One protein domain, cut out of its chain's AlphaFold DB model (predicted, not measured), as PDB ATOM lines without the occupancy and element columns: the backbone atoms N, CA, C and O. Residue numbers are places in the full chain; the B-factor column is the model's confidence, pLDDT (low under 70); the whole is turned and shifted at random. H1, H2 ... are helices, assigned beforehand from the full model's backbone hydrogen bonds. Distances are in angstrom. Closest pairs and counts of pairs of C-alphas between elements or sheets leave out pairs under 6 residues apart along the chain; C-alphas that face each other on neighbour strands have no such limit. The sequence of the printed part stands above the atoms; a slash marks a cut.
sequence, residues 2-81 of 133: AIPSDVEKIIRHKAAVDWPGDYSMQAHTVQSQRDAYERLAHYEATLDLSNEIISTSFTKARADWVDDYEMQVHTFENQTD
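This is residues 2 to 81 of the 133 residues of an uncharacterized protein of Bosea vaviloviae (UniProt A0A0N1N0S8). Two helical hairpins make an elongated body: long H2 is its spine, H1 crosses H2 at residues 23 to 34, and the hairpin of H3 and H4 folds back, packing through H4 on residues 32 to 40. The 80 printed residues include four named helices, H1 to H4, and no named strand: all helix, compact, radius of gyration of the C-alphas 13.4 A, spans 43 by 23 by 17 A.

Find C-alpha 5 at (-32.057, -50.079, -44.215); H1 runs from there to residue 18, 20.1 A. H2 is residues 23 to 46, 34.5 A. H3 is residues 52 to 64; H4, residues 69 to 81, ends at (-10.377, -29.930, -55.322).

H1 and H2, a hairpin, touch at a steep tilt of 42 degrees, opposite ways; closest C-alphas: Ala 15 and Gln 26, 4.8 A. H4 with residues 69 to 73 touches H2 at 43 degrees, steep, the same way; closest C-alphas: Ala 36 and Glu 70, 5.1 A. H3 and H4, a hairpin, touch at 34 degrees, only just shallow, opposite ways; closest C-alphas: Ala 61 and Gln 72, 4.6 A. H2 and H3 are near each other; H1 is apart from H3 and H4. Every O i to N i+4 pair is within hydrogen-bond range in H1, H2, H3 and H4.

The C-alphas farthest apart, Gly 21 and Ser 50, are 43.9 A apart. The three links are tight, the printed part has no cut, and no printed residue is under 70 in pLDDT.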
ATOM      1  N   ALA A   2     -27.078 -51.527 -52.980       82.06
ATOM      2  CA  ALA A   2     -28.323 -51.300 -52.232       82.06
ATOM      3  C   ALA A   2     -28.047 -50.431 -50.991       82.06
ATOM      4  O   ALA A   2     -27.115 -50.731 -50.246       82.06
ATOM      5  N   ILE A   3     -28.848 -49.384 -50.768       90.19
ATOM      6  CA  ILE A   3     -28.729 -48.518 -49.583       90.19
ATOM      7  C   ILE A   3     -29.148 -49.313 -48.333       90.19
ATOM      8  O   ILE A   3     -30.225 -49.923 -48.340       90.19
ATOM      9  N   PRO A   4     -28.330 -49.341 -47.262       94.44
ATOM     10  CA  PRO A   4     -28.675 -50.045 -46.031       94.44
ATOM     11  C   PRO A   4     -29.979 -49.535 -45.409       94.44
ATOM     12  O   PRO A   4     -30.270 -48.340 -45.427       94.44
ATOM     13  N   SER A   5     -30.747 -50.430 -44.784       92.94
ATOM     14  CA  SER A   5     -32.057 -50.079 -44.215       92.94
ATOM     15  C   SER A   5     -31.995 -49.002 -43.134       92.94
ATOM     16  O   SER A   5     -32.973 -48.291 -42.932       92.94
ATOM     17  N   ASP A   6     -30.883 -48.905 -42.409       94.44
ATOM     18  CA  ASP A   6     -30.739 -47.935 -41.326       94.44
ATOM     19  C   ASP A   6     -30.394 -46.542 -41.863       94.44
ATOM     20  O   ASP A   6     -31.029 -45.572 -41.454       94.44
ATOM     21  N   VAL A   7     -29.527 -46.461 -42.877       94.69
ATOM     22  CA  VAL A   7     -29.276 -45.236 -43.661       94.69
ATOM     23  C   VAL A   7     -30.574 -44.720 -44.282       94.69
ATOM     24  O   VAL A   7     -30.925 -43.551 -44.155       94.69
ATOM     25  N   GLU A   8     -31.353 -45.613 -44.889       96.00
ATOM     26  CA  GLU A   8     -32.637 -45.269 -45.499       96.00
ATOM     27  C   GLU A   8     -33.638 -44.678 -44.486       96.00
ATOM     28  O   GLU A   8     -34.380 -43.748 -44.811       96.00
ATOM     29  N   LYS A   9     -33.666 -45.184 -43.244       96.38
ATOM     30  CA  LYS A   9     -34.514 -44.620 -42.177       96.38
ATOM     31  C   LYS A   9     -34.054 -43.223 -41.777       96.38
ATOM     32  O   LYS A   9     -34.904 -42.356 -41.595       96.38
ATOM     33  N   ILE A  10     -32.745 -43.018 -41.649       96.19
ATOM     34  CA  ILE A  10     -32.142 -41.729 -41.295       96.19
ATOM     35  C   ILE A  10     -32.494 -40.674 -42.350       96.19
ATOM     36  O   ILE A  10     -33.064 -39.639 -42.008       96.19
ATOM     37  N   ILE A  11     -32.275 -40.984 -43.632       97.00
ATOM     38  CA  ILE A  11     -32.586 -40.091 -44.758       97.00
ATOM     39  C   ILE A  11     -34.064 -39.676 -44.741       97.00
ATOM     40  O   ILE A  11     -34.397 -38.494 -44.841       97.00
ATOM     41  N   ARG A  12     -34.975 -40.644 -44.572       96.75
ATOM     42  CA  ARG A  12     -36.420 -40.368 -44.498       96.75
ATOM     43  C   ARG A  12     -36.796 -39.536 -43.283       96.75
ATOM     44  O   ARG A  12     -37.663 -38.671 -43.389       96.75
ATOM     45  N   HIS A  13     -36.183 -39.817 -42.137       96.56
ATOM     46  CA  HIS A  13     -36.438 -39.077 -40.912       96.56
ATOM     47  C   HIS A  13     -36.008 -37.617 -41.057       96.56
ATOM     48  O   HIS A  13     -36.822 -36.732 -40.804       96.56
ATOM     49  N   LYS A  14     -34.787 -37.370 -41.544       93.44
ATOM     50  CA  LYS A  14     -34.271 -36.024 -41.809       93.44
ATOM     51  C   LYS A  14     -35.178 -35.254 -42.764       93.44
ATOM     52  O   LYS A  14     -35.619 -34.165 -42.427       93.44
ATOM     53  N   ALA A  15     -35.561 -35.855 -43.891       96.75
ATOM     54  CA  ALA A  15     -36.466 -35.212 -44.843       96.75
ATOM     55  C   ALA A  15     -37.811 -34.816 -44.204       96.75
ATOM     56  O   ALA A  15     -38.302 -33.713 -44.433       96.75
ATOM     57  N   ALA A  16     -38.398 -35.692 -43.380       97.25
ATOM     58  CA  ALA A  16     -39.651 -35.411 -42.679       97.25
ATOM     59  C   ALA A  16     -39.526 -34.303 -41.618       97.25
ATOM     60  O   ALA A  16     -40.500 -33.590 -41.376       97.25
ATOM     61  N   VAL A  17     -38.352 -34.174 -40.991       96.44
ATOM     62  CA  VAL A  17     -38.035 -33.118 -40.018       96.44
ATOM     63  C   VAL A  17     -37.788 -31.778 -40.713       96.44
ATOM     64  O   VAL A  17     -38.337 -30.771 -40.274       96.44
ATOM     65  N   ASP A  18     -37.018 -31.774 -41.802       94.75
ATOM     66  CA  ASP A  18     -36.653 -30.564 -42.546       94.75
ATOM     67  C   ASP A  18     -37.867 -29.972 -43.289       94.75
ATOM     68  O   ASP A  18     -38.010 -28.753 -43.390       94.75
ATOM     69  N   TRP A  19     -38.789 -30.828 -43.752       96.44
ATOM     70  CA  TRP A  19     -39.948 -30.440 -44.563       96.44
ATOM     71  C   TRP A  19     -41.273 -31.000 -44.014       96.44
ATOM     72  O   TRP A  19     -41.916 -31.846 -44.651       96.44
ATOM     73  N   PRO A  20     -41.738 -30.561 -42.831       97.69
ATOM     74  CA  PRO A  20     -42.923 -31.126 -42.195       97.69
ATOM     75  C   PRO A  20     -44.193 -30.833 -43.009       97.69
ATOM     76  O   PRO A  20     -44.576 -29.685 -43.216       97.69
ATOM     77  N   GLY A  21     -44.871 -31.892 -43.460       95.75
ATOM     78  CA  GLY A  21     -46.110 -31.799 -44.244       95.75
ATOM     79  C   GLY A  21     -45.926 -31.473 -45.731       95.75
ATOM     80  O   GLY A  21     -46.882 -31.617 -46.492       95.75
ATOM     81  N   ASP A  22     -44.716 -31.111 -46.166       98.06
ATOM     82  CA  ASP A  22     -44.380 -30.938 -47.581       98.06
ATOM     83  C   ASP A  22     -43.800 -32.238 -48.152       98.06
ATOM     84  O   ASP A  22     -42.590 -32.440 -48.252       98.06
ATOM     85  N   TYR A  23     -44.689 -33.156 -48.528       97.00
ATOM     86  CA  TYR A  23     -44.292 -34.459 -49.063       97.00
ATOM     87  C   TYR A  23     -43.534 -34.376 -50.395       97.00
ATOM     88  O   TYR A  23     -42.787 -35.299 -50.718       97.00
ATOM     89  N   SER A  24     -43.710 -33.294 -51.162       98.06
ATOM     90  CA  SER A  24     -42.957 -33.090 -52.403       98.06
ATOM     91  C   SER A  24     -41.493 -32.813 -52.080       98.06
ATOM     92  O   SER A  24     -40.607 -33.466 -52.633       98.06
ATOM     93  N   MET A  25     -41.241 -31.904 -51.135       97.50
ATOM     94  CA  MET A  25     -39.889 -31.610 -50.664       97.50
ATOM     95  C   MET A  25     -39.272 -32.800 -49.933       97.50
ATOM     96  O   MET A  25     -38.119 -33.131 -50.192       97.50
ATOM     97  N   GLN A  26     -40.046 -33.529 -49.123       98.19
ATOM     98  CA  GLN A  26     -39.564 -34.765 -48.498       98.19
ATOM     99  C   GLN A  26     -39.087 -35.786 -49.535       98.19
ATOM    100  O   GLN A  26     -38.003 -36.347 -49.392       98.19
ATOM    101  N   ALA A  27     -39.879 -36.038 -50.583       97.81
ATOM    102  CA  ALA A  27     -39.514 -36.987 -51.631       97.81
ATOM    103  C   ALA A  27     -38.250 -36.548 -52.383       97.81
ATOM    104  O   ALA A  27     -37.381 -37.381 -52.639       97.81
ATOM    105  N   HIS A  28     -38.130 -35.250 -52.684       97.62
ATOM    106  CA  HIS A  28     -36.939 -34.684 -53.312       97.62
ATOM    107  C   HIS A  28     -35.700 -34.863 -52.426       97.62
ATOM    108  O   HIS A  28     -34.723 -35.456 -52.867       97.62
ATOM    109  N   THR A  29     -35.756 -34.437 -51.160       97.38
ATOM    110  CA  THR A  29     -34.640 -34.579 -50.213       97.38
ATOM    111  C   THR A  29     -34.238 -36.038 -50.024       97.38
ATOM    112  O   THR A  29     -33.049 -36.343 -50.040       97.38
ATOM    113  N   VAL A  30     -35.195 -36.966 -49.906       97.88
ATOM    114  CA  VAL A  30     -34.881 -38.401 -49.824       97.88
ATOM    115  C   VAL A  30     -34.118 -38.866 -51.061       97.88
ATOM    116  O   VAL A  30     -33.146 -39.603 -50.923       97.88
ATOM    117  N   GLN A  31     -34.537 -38.456 -52.260       97.81
ATOM    118  CA  GLN A  31     -33.853 -38.854 -53.488       97.81
ATOM    119  C   GLN A  31     -32.439 -38.267 -53.567       97.81
ATOM    120  O   GLN A  31     -31.498 -39.025 -53.777       97.81
ATOM    121  N   SER A  32     -32.272 -36.967 -53.309       97.31
ATOM    122  CA  SER A  32     -30.959 -36.304 -53.314       97.31
ATOM    123  C   SER A  32     -29.975 -36.960 -52.344       97.31
ATOM    124  O   SER A  32     -28.836 -37.244 -52.703       97.31
ATOM    125  N   GLN A  33     -30.429 -37.280 -51.132       98.06
ATOM    126  CA  GLN A  33     -29.598 -37.918 -50.110       98.06
ATOM    127  C   GLN A  33     -29.218 -39.362 -50.474       98.06
ATOM    128  O   GLN A  33     -28.113 -39.808 -50.174       98.06
ATOM    129  N   ARG A  34     -30.104 -40.098 -51.157       97.38
ATOM    130  CA  ARG A  34     -29.795 -41.439 -51.678       97.38
ATOM    131  C   ARG A  34     -28.752 -41.389 -52.787       97.38
ATOM    132  O   ARG A  34     -27.790 -42.149 -52.736       97.38
ATOM    133  N   ASP A  35     -28.926 -40.483 -53.744       97.31
ATOM    134  CA  ASP A  35     -27.984 -40.303 -54.849       97.31
ATOM    135  C   ASP A  35     -26.600 -39.900 -54.309       97.31
ATOM    136  O   ASP A  35     -25.574 -40.436 -54.735       97.31
ATOM    137  N   ALA A  36     -26.564 -39.019 -53.304       97.56
ATOM    138  CA  ALA A  36     -25.335 -38.622 -52.628       97.56
ATOM    139  C   ALA A  36     -24.670 -39.788 -51.874       97.56
ATOM    140  O   ALA A  36     -23.460 -39.987 -51.994       97.56
ATOM    141  N   TYR A  37     -25.447 -40.611 -51.163       96.94
ATOM    142  CA  TYR A  37     -24.929 -41.814 -50.506       96.94
ATOM    143  C   TYR A  37     -24.299 -42.789 -51.509       96.94
ATOM    144  O   TYR A  37     -23.199 -43.299 -51.290       96.94
ATOM    145  N   GLU A  38     -24.974 -43.047 -52.631       96.31
ATOM    146  CA  GLU A  38     -24.441 -43.916 -53.683       96.31
ATOM    147  C   GLU A  38     -23.155 -43.350 -54.295       96.31
ATOM    148  O   GLU A  38     -22.230 -44.114 -54.586       96.31
ATOM    149  N   ARG A  39     -23.064 -42.023 -54.440       96.56
ATOM    150  CA  ARG A  39     -21.861 -41.338 -54.926       96.56
ATOM    151  C   ARG A  39     -20.685 -41.477 -53.960       96.56
ATOM    152  O   ARG A  39     -19.598 -41.832 -54.409       96.56
ATOM    153  N   LEU A  40     -20.897 -41.297 -52.654       95.81
ATOM    154  CA  LEU A  40     -19.859 -41.538 -51.637       95.81
ATOM    155  C   LEU A  40     -19.382 -42.991 -51.660       95.81
ATOM    156  O   LEU A  40     -18.182 -43.244 -51.725       95.81
ATOM    157  N   ALA A  41     -20.314 -43.947 -51.705       94.88
ATOM    158  CA  ALA A  41     -19.975 -45.364 -51.796       94.88
ATOM    159  C   ALA A  41     -19.183 -45.688 -53.076       94.88
ATOM    160  O   ALA A  41     -18.284 -46.529 -53.062       94.88
ATOM    161  N   HIS A  42     -19.496 -45.019 -54.188       95.81
ATOM    162  CA  HIS A  42     -18.734 -45.149 -55.424       95.81
ATOM    163  C   HIS A  42     -17.312 -44.590 -55.288       95.81
ATOM    164  O   HIS A  42     -16.365 -45.254 -55.709       95.81
ATOM    165  N   TYR A  43     -17.142 -43.416 -54.677       95.62
ATOM    166  CA  TYR A  43     -15.821 -42.848 -54.405       95.62
ATOM    167  C   TYR A  43     -14.985 -43.757 -53.504       95.62
ATOM    168  O   TYR A  43     -13.845 -44.055 -53.841       95.62
ATOM    169  N   GLU A  44     -15.557 -44.297 -52.430       93.50
ATOM    170  CA  GLU A  44     -14.858 -45.242 -51.544       93.50
ATOM    171  C   GLU A  44     -14.425 -46.530 -52.251       93.50
ATOM    172  O   GLU A  44     -13.409 -47.122 -51.895       93.50
ATOM    173  N   ALA A  45     -15.186 -46.974 -53.253       94.19
ATOM    174  CA  ALA A  45     -14.872 -48.177 -54.014       94.19
ATOM    175  C   ALA A  45     -13.845 -47.947 -55.137       94.19
ATOM    176  O   ALA A  45     -13.236 -48.911 -55.603       94.19
ATOM    177  N   THR A  46     -13.700 -46.711 -55.620       94.94
ATOM    178  CA  THR A  46     -12.892 -46.388 -56.809       94.94
ATOM    179  C   THR A  46     -11.614 -45.628 -56.495       94.94
ATOM    180  O   THR A  46     -10.635 -45.772 -57.226       94.94
ATOM    181  N   LEU A  47     -11.612 -44.830 -55.431       94.75
ATOM    182  CA  LEU A  47     -10.469 -44.029 -55.023       94.75
ATOM    183  C   LEU A  47      -9.576 -44.805 -54.058       94.75
ATOM    184  O   LEU A  47     -10.016 -45.671 -53.303       94.75
ATOM    185  N   ASP A  48      -8.292 -44.463 -54.077       93.81
ATOM    186  CA  ASP A  48      -7.318 -45.036 -53.162       93.81
ATOM    187  C   ASP A  48      -7.452 -44.402 -51.772       93.81
ATOM    188  O   ASP A  48      -6.963 -43.302 -51.526       93.81
ATOM    189  N   LEU A  49      -8.103 -45.110 -50.846       89.19
ATOM    190  CA  LEU A  49      -8.246 -44.673 -49.453       89.19
ATOM    191  C   LEU A  49      -6.925 -44.697 -48.663       89.19
ATOM    192  O   LEU A  49      -6.901 -44.217 -47.533       89.19
ATOM    193  N   SER A  50      -5.832 -45.238 -49.218       92.31
ATOM    194  CA  SER A  50      -4.497 -45.074 -48.627       92.31
ATOM    195  C   SER A  50      -3.889 -43.700 -48.922       92.31
ATOM    196  O   SER A  50      -2.948 -43.287 -48.244       92.31
ATOM    197  N   ASN A  51      -4.456 -42.959 -49.880       94.50
ATOM    198  CA  ASN A  51      -4.109 -41.569 -50.117       94.50
ATOM    199  C   ASN A  51      -4.599 -40.693 -48.949       94.50
ATOM    200  O   ASN A  51      -5.783 -40.688 -48.595       94.50
ATOM    201  N   GLU A  52      -3.680 -39.935 -48.351       93.44
ATOM    202  CA  GLU A  52      -3.948 -39.084 -47.186       93.44
ATOM    203  C   GLU A  52      -4.963 -37.970 -47.484       93.44
ATOM    204  O   GLU A  52      -5.814 -37.682 -46.644       93.44
ATOM    205  N   ILE A  53      -4.941 -37.391 -48.690       94.94
ATOM    206  CA  ILE A  53      -5.914 -36.373 -49.112       94.94
ATOM    207  C   ILE A  53      -7.309 -36.985 -49.130       94.94
ATOM    208  O   ILE A  53      -8.214 -36.477 -48.479       94.94
ATOM    209  N   ILE A  54      -7.472 -38.118 -49.815       96.62
ATOM    210  CA  ILE A  54      -8.774 -38.780 -49.953       96.62
ATOM    211  C   ILE A  54      -9.317 -39.209 -48.586       96.62
ATOM    212  O   ILE A  54     -10.457 -38.891 -48.241       96.62
ATOM    213  N   SER A  55      -8.507 -39.902 -47.784       96.12
ATOM    214  CA  SER A  55      -8.924 -40.399 -46.467       96.12
ATOM    215  C   SER A  55      -9.251 -39.278 -45.477       96.12
ATOM    216  O   SER A  55     -10.250 -39.371 -44.753       96.12
ATOM    217  N   THR A  56      -8.469 -38.197 -45.467       95.50
ATOM    218  CA  THR A  56      -8.720 -37.035 -44.604       95.50
ATOM    219  C   THR A  56      -9.979 -36.292 -45.036       95.50
ATOM    220  O   THR A  56     -10.829 -36.015 -44.190       95.50
ATOM    221  N   SER A  57     -10.174 -36.067 -46.342       97.00
ATOM    222  CA  SER A  57     -11.383 -35.430 -46.880       97.00
ATOM    223  C   SER A  57     -12.649 -36.220 -46.542       97.00
ATOM    224  O   SER A  57     -13.640 -35.631 -46.114       97.00
ATOM    225  N   PHE A  58     -12.622 -37.554 -46.649       96.44
ATOM    226  CA  PHE A  58     -13.747 -38.396 -46.217       96.44
ATOM    227  C   PHE A  58     -14.016 -38.290 -44.719       96.44
ATOM    228  O   PHE A  58     -15.170 -38.215 -44.293       96.44
ATOM    229  N   THR A  59     -12.953 -38.306 -43.915       95.62
ATOM    230  CA  THR A  59     -13.061 -38.219 -42.456       95.62
ATOM    231  C   THR A  59     -13.678 -36.887 -42.045       95.62
ATOM    232  O   THR A  59     -14.621 -36.877 -41.254       95.62
ATOM    233  N   LYS A  60     -13.206 -35.782 -42.630       94.75
ATOM    234  CA  LYS A  60     -13.739 -34.437 -42.402       94.75
ATOM    235  C   LYS A  60     -15.195 -34.329 -42.839       94.75
ATOM    236  O   LYS A  60     -16.032 -33.954 -42.029       94.75
ATOM    237  N   ALA A  61     -15.520 -34.747 -44.063       96.94
ATOM    238  CA  ALA A  61     -16.887 -34.716 -44.581       96.94
ATOM    239  C   ALA A  61     -17.879 -35.427 -43.646       96.94
ATOM    240  O   ALA A  61     -18.902 -34.857 -43.277       96.94
ATOM    241  N   ARG A  62     -17.552 -36.649 -43.207       95.94
ATOM    242  CA  ARG A  62     -18.401 -37.436 -42.296       95.94
ATOM    243  C   ARG A  62     -18.511 -36.834 -40.895       95.94
ATOM    244  O   ARG A  62     -19.543 -37.012 -40.253       95.94
ATOM    245  N   ALA A  63     -17.456 -36.184 -40.408       95.75
ATOM    246  CA  ALA A  63     -17.445 -35.544 -39.095       95.75
ATOM    247  C   ALA A  63     -18.251 -34.237 -39.089       95.75
ATOM    248  O   ALA A  63     -19.020 -34.003 -38.157       95.75
ATOM    249  N   ASP A  64     -18.105 -33.425 -40.137       95.06
ATOM    250  CA  ASP A  64     -18.763 -32.123 -40.263       95.06
ATOM    251  C   ASP A  64     -20.263 -32.282 -40.578       95.06
ATOM    252  O   ASP A  64     -21.083 -31.494 -40.106       95.06
ATOM    253  N   TRP A  65     -20.637 -33.337 -41.313       95.88
ATOM    254  CA  TRP A  65     -21.998 -33.542 -41.821       95.88
ATOM    255  C   TRP A  65     -22.532 -34.941 -41.534       95.88
ATOM    256  O   TRP A  65     -22.813 -35.727 -42.440       95.88
ATOM    257  N   VAL A  66     -22.694 -35.267 -40.254       93.69
ATOM    258  CA  VAL A  66     -23.301 -36.540 -39.843       93.69
ATOM    259  C   VAL A  66     -24.688 -36.677 -40.478       93.69
ATOM    260  O   VAL A  66     -25.517 -35.779 -40.361       93.69
ATOM    261  N   ASP A  67     -24.926 -37.806 -41.149       91.50
ATOM    262  CA  ASP A  67     -26.209 -38.175 -41.767       91.50
ATOM    263  C   ASP A  67     -26.744 -37.240 -42.875       91.50
ATOM    264  O   ASP A  67     -27.840 -37.464 -43.395       91.50
ATOM    265  N   ASP A  68     -25.973 -36.227 -43.281       96.19
ATOM    266  CA  ASP A  68     -26.257 -35.378 -44.439       96.19
ATOM    267  C   ASP A  68     -25.286 -35.711 -45.575       96.19
ATOM    268  O   ASP A  68     -24.210 -35.131 -45.715       96.19
ATOM    269  N   TYR A  69     -25.651 -36.709 -46.374       97.44
ATOM    270  CA  TYR A  69     -24.797 -37.254 -47.424       97.44
ATOM    271  C   TYR A  69     -24.564 -36.270 -48.567       97.44
ATOM    272  O   TYR A  69     -23.491 -36.287 -49.165       97.44
ATOM    273  N   GLU A  70     -25.531 -35.400 -48.866       97.69
ATOM    274  CA  GLU A  70     -25.351 -34.334 -49.857       97.69
ATOM    275  C   GLU A  70     -24.229 -33.385 -49.424       97.69
ATOM    276  O   GLU A  70     -23.301 -33.124 -50.195       97.69
ATOM    277  N   MET A  71     -24.252 -32.961 -48.159       97.69
ATOM    278  CA  MET A  71     -23.193 -32.122 -47.608       97.69
ATOM    279  C   MET A  71     -21.865 -32.871 -47.461       97.69
ATOM    280  O   MET A  71     -20.812 -32.287 -47.714       97.69
ATOM    281  N   GLN A  72     -21.881 -34.171 -47.149       98.31
ATOM    282  CA  GLN A  72     -20.665 -34.992 -47.162       98.31
ATOM    283  C   GLN A  72     -20.019 -35.047 -48.553       98.31
ATOM    284  O   GLN A  72     -18.805 -34.882 -48.655       98.31
ATOM    285  N   VAL A  73     -20.801 -35.256 -49.622       98.19
ATOM    286  CA  VAL A  73     -20.288 -35.223 -51.007       98.19
ATOM    287  C   VAL A  73     -19.668 -33.866 -51.300       98.19
ATOM    288  O   VAL A  73     -18.531 -33.806 -51.758       98.19
ATOM    289  N   HIS A  74     -20.390 -32.786 -51.000       97.69
ATOM    290  CA  HIS A  74     -19.921 -31.432 -51.267       97.69
ATOM    291  C   HIS A  74     -18.616 -31.118 -50.520       97.69
ATOM    292  O   HIS A  74     -17.652 -30.659 -51.126       97.69
ATOM    293  N   THR A  75     -18.543 -31.409 -49.219       98.00
ATOM    294  CA  THR A  75     -17.318 -31.201 -48.434       98.00
ATOM    295  C   THR A  75     -16.174 -32.080 -48.924       98.00
ATOM    296  O   THR A  75     -15.052 -31.595 -49.026       98.00
ATOM    297  N   PHE A  76     -16.428 -33.345 -49.264       98.06
ATOM    298  CA  PHE A  76     -15.393 -34.217 -49.817       98.06
ATOM    299  C   PHE A  76     -14.815 -33.644 -51.118       98.06
ATOM    300  O   PHE A  76     -13.598 -33.496 -51.221       98.06
ATOM    301  N   GLU A  77     -15.678 -33.281 -52.071       97.50
ATOM    302  CA  GLU A  77     -15.278 -32.748 -53.379       97.50
ATOM    303  C   GLU A  77     -14.511 -31.435 -53.238       97.50
ATOM    304  O   GLU A  77     -13.425 -31.296 -53.801       97.50
ATOM    305  N   ASN A  78     -15.008 -30.518 -52.406       97.69
ATOM    306  CA  ASN A  78     -14.326 -29.261 -52.128       97.69
ATOM    307  C   ASN A  78     -12.931 -29.475 -51.541       97.69
ATOM    308  O   ASN A  78     -11.976 -28.837 -51.978       97.69
ATOM    309  N   GLN A  79     -12.797 -30.378 -50.570       98.06
ATOM    310  CA  GLN A  79     -11.516 -30.653 -49.927       98.06
ATOM    311  C   GLN A  79     -10.532 -31.310 -50.906       98.06
ATOM    312  O   GLN A  79      -9.360 -30.937 -50.939       98.06
ATOM    313  N   THR A  80     -10.987 -32.231 -51.763       97.06
ATOM    314  CA  THR A  80     -10.125 -32.821 -52.802       97.06
ATOM    315  C   THR A  80      -9.726 -31.817 -53.879       97.06
ATOM    316  O   THR A  80      -8.558 -31.772 -54.267       97.06
ATOM    317  N   ASP A  81     -10.651 -30.965 -54.324       97.12
ATOM    318  CA  ASP A  81     -10.377 -29.930 -55.322       97.12
ATOM    319  C   ASP A  81      -9.433 -28.860 -54.767       97.12
ATOM    320  O   ASP A  81      -8.530 -28.393 -55.468       97.12
TER     321      ASP A  81